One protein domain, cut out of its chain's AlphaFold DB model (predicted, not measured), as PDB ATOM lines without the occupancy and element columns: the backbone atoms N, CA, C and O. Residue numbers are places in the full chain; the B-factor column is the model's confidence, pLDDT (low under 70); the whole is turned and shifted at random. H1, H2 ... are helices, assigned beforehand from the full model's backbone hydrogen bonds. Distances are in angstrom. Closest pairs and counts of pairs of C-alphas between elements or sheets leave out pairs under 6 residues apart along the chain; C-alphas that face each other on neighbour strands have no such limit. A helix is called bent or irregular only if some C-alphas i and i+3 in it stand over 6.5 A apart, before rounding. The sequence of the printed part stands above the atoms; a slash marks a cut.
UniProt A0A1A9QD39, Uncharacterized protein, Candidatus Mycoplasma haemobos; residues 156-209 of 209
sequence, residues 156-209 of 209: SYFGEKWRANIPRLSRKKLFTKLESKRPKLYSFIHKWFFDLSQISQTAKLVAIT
ATOM      1  N   SER A 156      54.828  64.167  13.476       61.00
ATOM      2  CA  SER A 156      55.602  65.330  13.037       61.00
ATOM      3  C   SER A 156      55.440  66.508  14.004       61.00
ATOM      4  O   SER A 156      54.355  66.720  14.555       61.00
ATOM      5  N   TYR A 157      56.488  67.333  14.150       61.06
ATOM      6  CA  TYR A 157      56.453  68.547  14.984       61.06
ATOM      7  C   TYR A 157      55.245  69.417  14.696       61.06
ATOM      8  O   TYR A 157      54.569  69.920  15.591       61.06
ATOM      9  N   PHE A 158      55.026  69.624  13.400       62.44
ATOM     10  CA  PHE A 158      54.020  70.524  12.898       62.44
ATOM     11  C   PHE A 158      52.633  69.983  13.227       62.44
ATOM     12  O   PHE A 158      51.800  70.731  13.731       62.44
ATOM     13  N   GLY A 159      52.412  68.677  13.040       66.94
ATOM     14  CA  GLY A 159      51.180  68.018  13.456       66.94
ATOM     15  C   GLY A 159      50.957  68.109  14.963       66.94
ATOM     16  O   GLY A 159      49.868  68.469  15.397       66.94
ATOM     17  N   GLU A 160      51.985  67.866  15.773       68.06
ATOM     18  CA  GLU A 160      51.906  67.936  17.236       68.06
ATOM     19  C   GLU A 160      51.578  69.356  17.732       68.06
ATOM     20  O   GLU A 160      50.610  69.559  18.471       68.06
ATOM     21  N   LYS A 161      52.310  70.369  17.252       71.25
ATOM     22  CA  LYS A 161      52.059  71.783  17.574       71.25
ATOM     23  C   LYS A 161      50.717  72.274  17.045       71.25
ATOM     24  O   LYS A 161      50.070  73.083  17.711       71.25
ATOM     25  N   TRP A 162      50.284  71.818  15.872       71.88
ATOM     26  CA  TRP A 162      48.958  72.128  15.343       71.88
ATOM     27  C   TRP A 162      47.866  71.549  16.240       71.88
ATOM     28  O   TRP A 162      47.012  72.299  16.710       71.88
ATOM     29  N   ARG A 163      47.934  70.249  16.562       75.19
ATOM     30  CA  ARG A 163      46.969  69.561  17.436       75.19
ATOM     31  C   ARG A 163      46.883  70.204  18.818       75.19
ATOM     32  O   ARG A 163      45.779  70.445  19.297       75.19
ATOM     33  N   ALA A 164      48.016  70.579  19.409       74.12
ATOM     34  CA  ALA A 164      48.053  71.308  20.678       74.12
ATOM     35  C   ALA A 164      47.403  72.706  20.589       74.12
ATOM     36  O   ALA A 164      46.827  73.200  21.559       74.12
ATOM     37  N   ASN A 165      47.453  73.354  19.420       75.12
ATOM     38  CA  ASN A 165      46.852  74.669  19.193       75.12
ATOM     39  C   ASN A 165      45.363  74.620  18.804       75.12
ATOM     40  O   ASN A 165      44.684  75.638  18.961       75.12
ATOM     41  N   ILE A 166      44.831  73.480  18.345       75.75
ATOM     42  CA  ILE A 166      43.417  73.320  17.948       75.75
ATOM     43  C   ILE A 166      42.444  73.783  19.055       75.75
ATOM     44  O   ILE A 166      41.618  74.653  18.763       75.75
ATOM     45  N   PRO A 167      42.559  73.341  20.329       73.44
ATOM     46  CA  PRO A 167      41.667  73.790  21.407       73.44
ATOM     47  C   PRO A 167      41.754  75.292  21.706       73.44
ATOM     48  O   PRO A 167      40.839  75.890  22.271       73.44
ATOM     49  N   ARG A 168      42.889  75.925  21.395       77.75
ATOM     50  CA  ARG A 168      43.085  77.371  21.562       77.75
ATOM     51  C   ARG A 168      42.493  78.147  20.383       77.75
ATOM     52  O   ARG A 168      41.955  79.233  20.584       77.75
ATOM     53  N   LEU A 169      42.581  77.605  19.170       75.75
ATOM     54  CA  LEU A 169      42.004  78.180  17.954       75.75
ATOM     55  C   LEU A 169      40.475  78.114  17.956       75.75
ATOM     56  O   LEU A 169      39.849  79.132  17.669       75.75
ATOM     57  N   SER A 170      39.885  76.982  18.349       70.12
ATOM     58  CA  SER A 170      38.424  76.807  18.403       70.12
ATOM     59  C   SER A 170      37.741  77.798  19.354       70.12
ATOM     60  O   SER A 170      36.638  78.262  19.086       70.12
ATOM     61  N   ARG A 171      38.438  78.214  20.419       74.44
ATOM     62  CA  ARG A 171      37.958  79.208  21.394       74.44
ATOM     63  C   ARG A 171      38.143  80.668  20.964       74.44
ATOM     64  O   ARG A 171      37.692  81.571  21.669       74.44
ATOM     65  N   LYS A 172      38.803  80.954  19.834       81.06
ATOM     66  CA  LYS A 172      38.962  82.343  19.373       81.06
ATOM     67  C   LYS A 172      37.620  82.924  18.926       81.06
ATOM     68  O   LYS A 172      36.869  82.295  18.185       81.06
ATOM     69  N   LYS A 173      37.401  84.203  19.256       80.94
ATOM     70  CA  LYS A 173      36.200  84.994  18.910       80.94
ATOM     71  C   LYS A 173      35.820  84.947  17.419       80.94
ATOM     72  O   LYS A 173      34.653  85.093  17.074       80.94
ATOM     73  N   LEU A 174      36.796  84.754  16.528       78.38
ATOM     74  CA  LEU A 174      36.561  84.596  15.091       78.38
ATOM     75  C   LEU A 174      35.780  83.309  14.769       78.38
ATOM     76  O   LEU A 174      34.853  83.352  13.966       78.38
ATOM     77  N   PHE A 175      36.135  82.190  15.403       77.81
ATOM     78  CA  PHE A 175      35.527  80.884  15.145       77.81
ATOM     79  C   PHE A 175      34.155  80.753  15.795       77.81
ATOM     80  O   PHE A 175      33.231  80.292  15.137       77.81
ATOM     81  N   THR A 176      33.967  81.286  17.001       76.81
ATOM     82  CA  THR A 176      32.636  81.348  17.630       76.81
ATOM     83  C   THR A 176      31.673  82.260  16.851       76.81
ATOM     84  O   THR A 176      30.477  81.986  16.715       76.81
ATOM     85  N   LYS A 177      32.192  83.331  16.231       86.19
ATOM     86  CA  LYS A 177      31.427  84.165  15.289       86.19
ATOM     87  C   LYS A 177      31.116  83.436  13.974       86.19
ATOM     88  O   LYS A 177      30.077  83.693  13.371       86.19
ATOM     89  N   LEU A 178      32.002  82.556  13.510       84.19
ATOM     90  CA  LEU A 178      31.773  81.736  12.318       84.19
ATOM     91  C   LEU A 178      30.722  80.649  12.576       84.19
ATOM     92  O   LEU A 178      29.843  80.463  11.740       84.19
ATOM     93  N   GLU A 179      30.780  79.991  13.733       85.50
ATOM     94  CA  GLU A 179      29.803  78.999  14.193       85.50
ATOM     95  C   GLU A 179      28.389  79.588  14.242       85.50
ATOM     96  O   GLU A 179      27.467  79.037  13.644       85.50
ATOM     97  N   SER A 180      28.243  80.771  14.847       87.31
ATOM     98  CA  SER A 180      26.960  81.483  14.934       87.31
ATOM     99  C   SER A 180      26.453  82.024  13.592       87.31
ATOM    100  O   SER A 180      25.262  81.932  13.308       87.31
ATOM    101  N   LYS A 181      27.321  82.600  12.744       91.44
ATOM    102  CA  LYS A 181      26.887  83.224  11.476       91.44
ATOM    103  C   LYS A 181      26.757  82.254  10.305       91.44
ATOM    104  O   LYS A 181      25.973  82.513   9.395       91.44
ATOM    105  N   ARG A 182      27.579  81.205  10.251       88.62
ATOM    106  CA  ARG A 182      27.645  80.251   9.129       88.62
ATOM    107  C   ARG A 182      27.865  78.820   9.644       88.62
ATOM    108  O   ARG A 182      28.915  78.231   9.371       88.62
ATOM    109  N   PRO A 183      26.861  78.217  10.305       86.94
ATOM    110  CA  PRO A 183      27.002  76.921  10.975       86.94
ATOM    111  C   PRO A 183      27.356  75.775  10.017       86.94
ATOM    112  O   PRO A 183      28.164  74.917  10.358       86.94
ATOM    113  N   LYS A 184      26.834  75.776   8.782       87.00
ATOM    114  CA  LYS A 184      27.178  74.759   7.766       87.00
ATOM    115  C   LYS A 184      28.655  74.814   7.362       87.00
ATOM    116  O   LYS A 184      29.310  73.780   7.266       87.00
ATOM    117  N   LEU A 185      29.182  76.022   7.152       80.50
ATOM    118  CA  LEU A 185      30.590  76.226   6.807       80.50
ATOM    119  C   LEU A 185      31.494  75.884   7.995       80.50
ATOM    120  O   LEU A 185      32.519  75.235   7.816       80.50
ATOM    121  N   TYR A 186      31.084  76.269   9.205       83.75
ATOM    122  CA  TYR A 186      31.777  75.891  10.430       83.75
ATOM    123  C   TYR A 186      31.823  74.372  10.613       83.75
ATOM    124  O   TYR A 186      32.902  73.840  10.825       83.75
ATOM    125  N   SER A 187      30.703  73.662  10.452       83.31
ATOM    126  CA  SER A 187      30.649  72.196  10.550       83.31
ATOM    127  C   SER A 187      31.586  71.515   9.550       83.31
ATOM    128  O   SER A 187      32.331  70.608   9.922       83.31
ATOM    129  N   PHE A 188      31.618  71.998   8.302       82.31
ATOM    130  CA  PHE A 188      32.544  71.501   7.287       82.31
ATOM    131  C   PHE A 188      34.006  71.709   7.705       82.31
ATOM    132  O   PHE A 188      34.783  70.760   7.728       82.31
ATOM    133  N   ILE A 189      34.376  72.932   8.089       78.25
ATOM    134  CA  ILE A 189      35.748  73.256   8.494       78.25
ATOM    135  C   ILE A 189      36.139  72.486   9.764       78.25
ATOM    136  O   ILE A 189      37.236  71.940   9.839       78.25
ATOM    137  N   HIS A 190      35.246  72.409  10.751       79.06
ATOM    138  CA  HIS A 190      35.485  71.720  12.013       79.06
ATOM    139  C   HIS A 190      35.806  70.246  11.786       79.06
ATOM    140  O   HIS A 190      36.816  69.759  12.290       79.06
ATOM    141  N   LYS A 191      35.004  69.563  10.960       79.38
ATOM    142  CA  LYS A 191      35.210  68.153  10.622       79.38
ATOM    143  C   LYS A 191      36.590  67.879  10.022       79.38
ATOM    144  O   LYS A 191      37.153  66.836  10.310       79.38
ATOM    145  N   TRP A 192      37.131  68.774   9.197       70.56
ATOM    146  CA  TRP A 192      38.397  68.529   8.492       70.56
ATOM    147  C   TRP A 192      39.636  69.110   9.190       70.56
ATOM    148  O   TRP A 192      40.741  68.633   8.944       70.56
ATOM    149  N   PHE A 193      39.476  70.132  10.040       70.25
ATOM    150  CA  PHE A 193      40.600  70.915  10.577       70.25
ATOM    151  C   PHE A 193      40.602  71.112  12.100       70.25
ATOM    152  O   PHE A 193      41.591  71.606  12.644       70.25
ATOM    153  N   PHE A 194      39.540  70.744  12.817       70.50
ATOM    154  CA  PHE A 194      39.465  70.955  14.272       70.50
ATOM    155  C   PHE A 194      38.992  69.725  15.057       70.50
ATOM    156  O   PHE A 194      39.099  69.704  16.281       70.50
ATOM    157  N   ASP A 195      38.530  68.681  14.373       71.94
ATOM    158  CA  ASP A 195      38.069  67.449  14.995       71.94
ATOM    159  C   ASP A 195      39.241  66.558  15.450       71.94
ATOM    160  O   ASP A 195      39.841  65.805  14.681       71.94
ATOM    161  N   LEU A 196      39.560  66.634  16.744       68.12
ATOM    162  CA  LEU A 196      40.598  65.825  17.391       68.12
ATOM    163  C   LEU A 196      40.231  64.332  17.481       68.12
ATOM    164  O   LEU A 196      41.100  63.503  17.766       68.12
ATOM    165  N   SER A 197      38.971  63.951  17.231       70.00
ATOM    166  CA  SER A 197      38.571  62.538  17.244       70.00
ATOM    167  C   SER A 197      39.274  61.726  16.149       70.00
ATOM    168  O   SER A 197      39.500  60.528  16.330       70.00
ATOM    169  N   GLN A 198      39.713  62.397  15.077       65.88
ATOM    170  CA  GLN A 198      40.365  61.814  13.902       65.88
ATOM    171  C   GLN A 198      41.862  61.514  14.093       65.88
ATOM    172  O   GLN A 198      42.502  60.969  13.191       65.88
ATOM    173  N   ILE A 199      42.424  61.842  15.262       65.56
ATOM    174  CA  ILE A 199      43.819  61.551  15.613       65.56
ATOM    175  C   ILE A 199      43.994  60.043  15.853       65.56
ATOM    176  O   ILE A 199      43.210  59.438  16.594       65.56
ATOM    177  N   SER A 200      45.031  59.435  15.263       60.84
ATOM    178  CA  SER A 200      45.344  58.014  15.491       60.84
ATOM    179  C   SER A 200      45.656  57.733  16.970       60.84
ATOM    180  O   SER A 200      46.162  58.593  17.690       60.84
ATOM    181  N   GLN A 201      45.381  56.514  17.450       56.03
ATOM    182  CA  GLN A 201      45.658  56.131  18.846       56.03
ATOM    183  C   GLN A 201      47.148  56.252  19.218       56.03
ATOM    184  O   GLN A 201      47.458  56.633  20.343       56.03
ATOM    185  N   THR A 202      48.057  56.023  18.267       50.00
ATOM    186  CA  THR A 202      49.500  56.254  18.431       50.00
ATOM    187  C   THR A 202      49.844  57.728  18.666       50.00
ATOM    188  O   THR A 202      50.622  58.025  19.565       50.00
ATOM    189  N   ALA A 203      49.198  58.660  17.957       48.38
ATOM    190  CA  ALA A 203      49.409  60.099  18.135       48.38
ATOM    191  C   ALA A 203      48.670  60.685  19.361       48.38
ATOM    192  O   ALA A 203      49.037  61.749  19.860       48.38
ATOM    193  N   LYS A 204      47.634  59.999  19.876       48.00
ATOM    194  CA  LYS A 204      46.916  60.382  21.112       48.00
ATOM    195  C   LYS A 204      47.752  60.186  22.378       48.00
ATOM    196  O   LYS A 204      47.601  60.977  23.303       48.00
ATOM    197  N   LEU A 205      48.635  59.184  22.407       41.88
ATOM    198  CA  LEU A 205      49.518  58.904  23.549       41.88
ATOM    199  C   LEU A 205      50.471  60.068  23.878       41.88
ATOM    200  O   LEU A 205      50.871  60.200  25.027       41.88
ATOM    201  N   VAL A 206      50.787  60.929  22.904       46.88
ATOM    202  CA  VAL A 206      51.698  62.078  23.067       46.88
ATOM    203  C   VAL A 206      50.958  63.368  23.440       46.88
ATOM    204  O   VAL A 206      51.517  64.234  24.094       46.88
ATOM    205  N   ALA A 207      49.683  63.512  23.066       41.59
ATOM    206  CA  ALA A 207      48.920  64.738  23.324       41.59
ATOM    207  C   ALA A 207      48.449  64.895  24.788       41.59
ATOM    208  O   ALA A 207      47.896  65.939  25.132       41.59
ATOM    209  N   ILE A 208      48.613  63.855  25.616       39.94
ATOM    210  CA  ILE A 208      48.150  63.795  27.017       39.94
ATOM    211  C   ILE A 208      49.325  63.882  28.020       39.94
ATOM    212  O   ILE A 208      49.092  64.043  29.215       39.94
ATOM    213  N   THR A 209      50.574  63.836  27.552       35.78
ATOM    214  CA  THR A 209      51.789  64.087  28.359       35.78
ATOM    215  C   THR A 209      52.283  65.510  28.187       35.78
ATOM    216  O   THR A 209      52.619  66.141  29.210       35.78
TER     217      THR A 209
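What this domain is: This is residues 156 to 209 of the 209 residues of an uncharacterized protein of Candidatus Mycoplasma haemobos (UniProt A0A1A9QD39). The printed part makes a long, loose loop: H1 forms one long side, H2 turns at one end, H3 folds back along the other side, and short H4 comes near H1 at the opposite end. The printed part has 54 residues, with four named helices in the order H1 H2 H3 H4, which hold 38 of them, and no named strand; its class is all helix. It is only just loose, close to compact, with a radius of gyration of the C-alphas of 12.4 A, spanning 35 by 18 by 16 A.

How they stand to each other: H1, residues 157 to 170, and H2, residues 173 to 181, are close but not clearly touching; their closest C-alphas, Ser 170 and Thr 176, are 7.4 A apart. H2 touches H3, residues 183 to 193, at a steep tilt of 49 degrees, opposite ways; their closest C-alphas, Glu 179 and Tyr 186, are 5.3 A apart. H1 and H3 are only just apart, at 8.2 A between closest C-alphas. H1 and H4, residues 201 to 204, are near each other. Every O i to N i+4 pair is within hydrogen-bond range in H2 and H3, and 8 of 10 in H1.

Where its parts are: H1 begins at C-alpha 157 (56.453, 68.547, 14.984), measures 20.1 A and is only just irregular: C-alphas 164 and 167 are 6.9 A apart. H2 measures 12.0 A, H3 14.9 A; H4, 5.0 A, ends at C-alpha 204 (46.916, 60.382, 21.112).

The domain as a whole: The farthest C-alphas, Lys 181 and Thr 202, are 35.9 A apart. The printed part has no cut and no long link. pLDDT is under 70 at residues 156 to 160, 196 and 198 to 209.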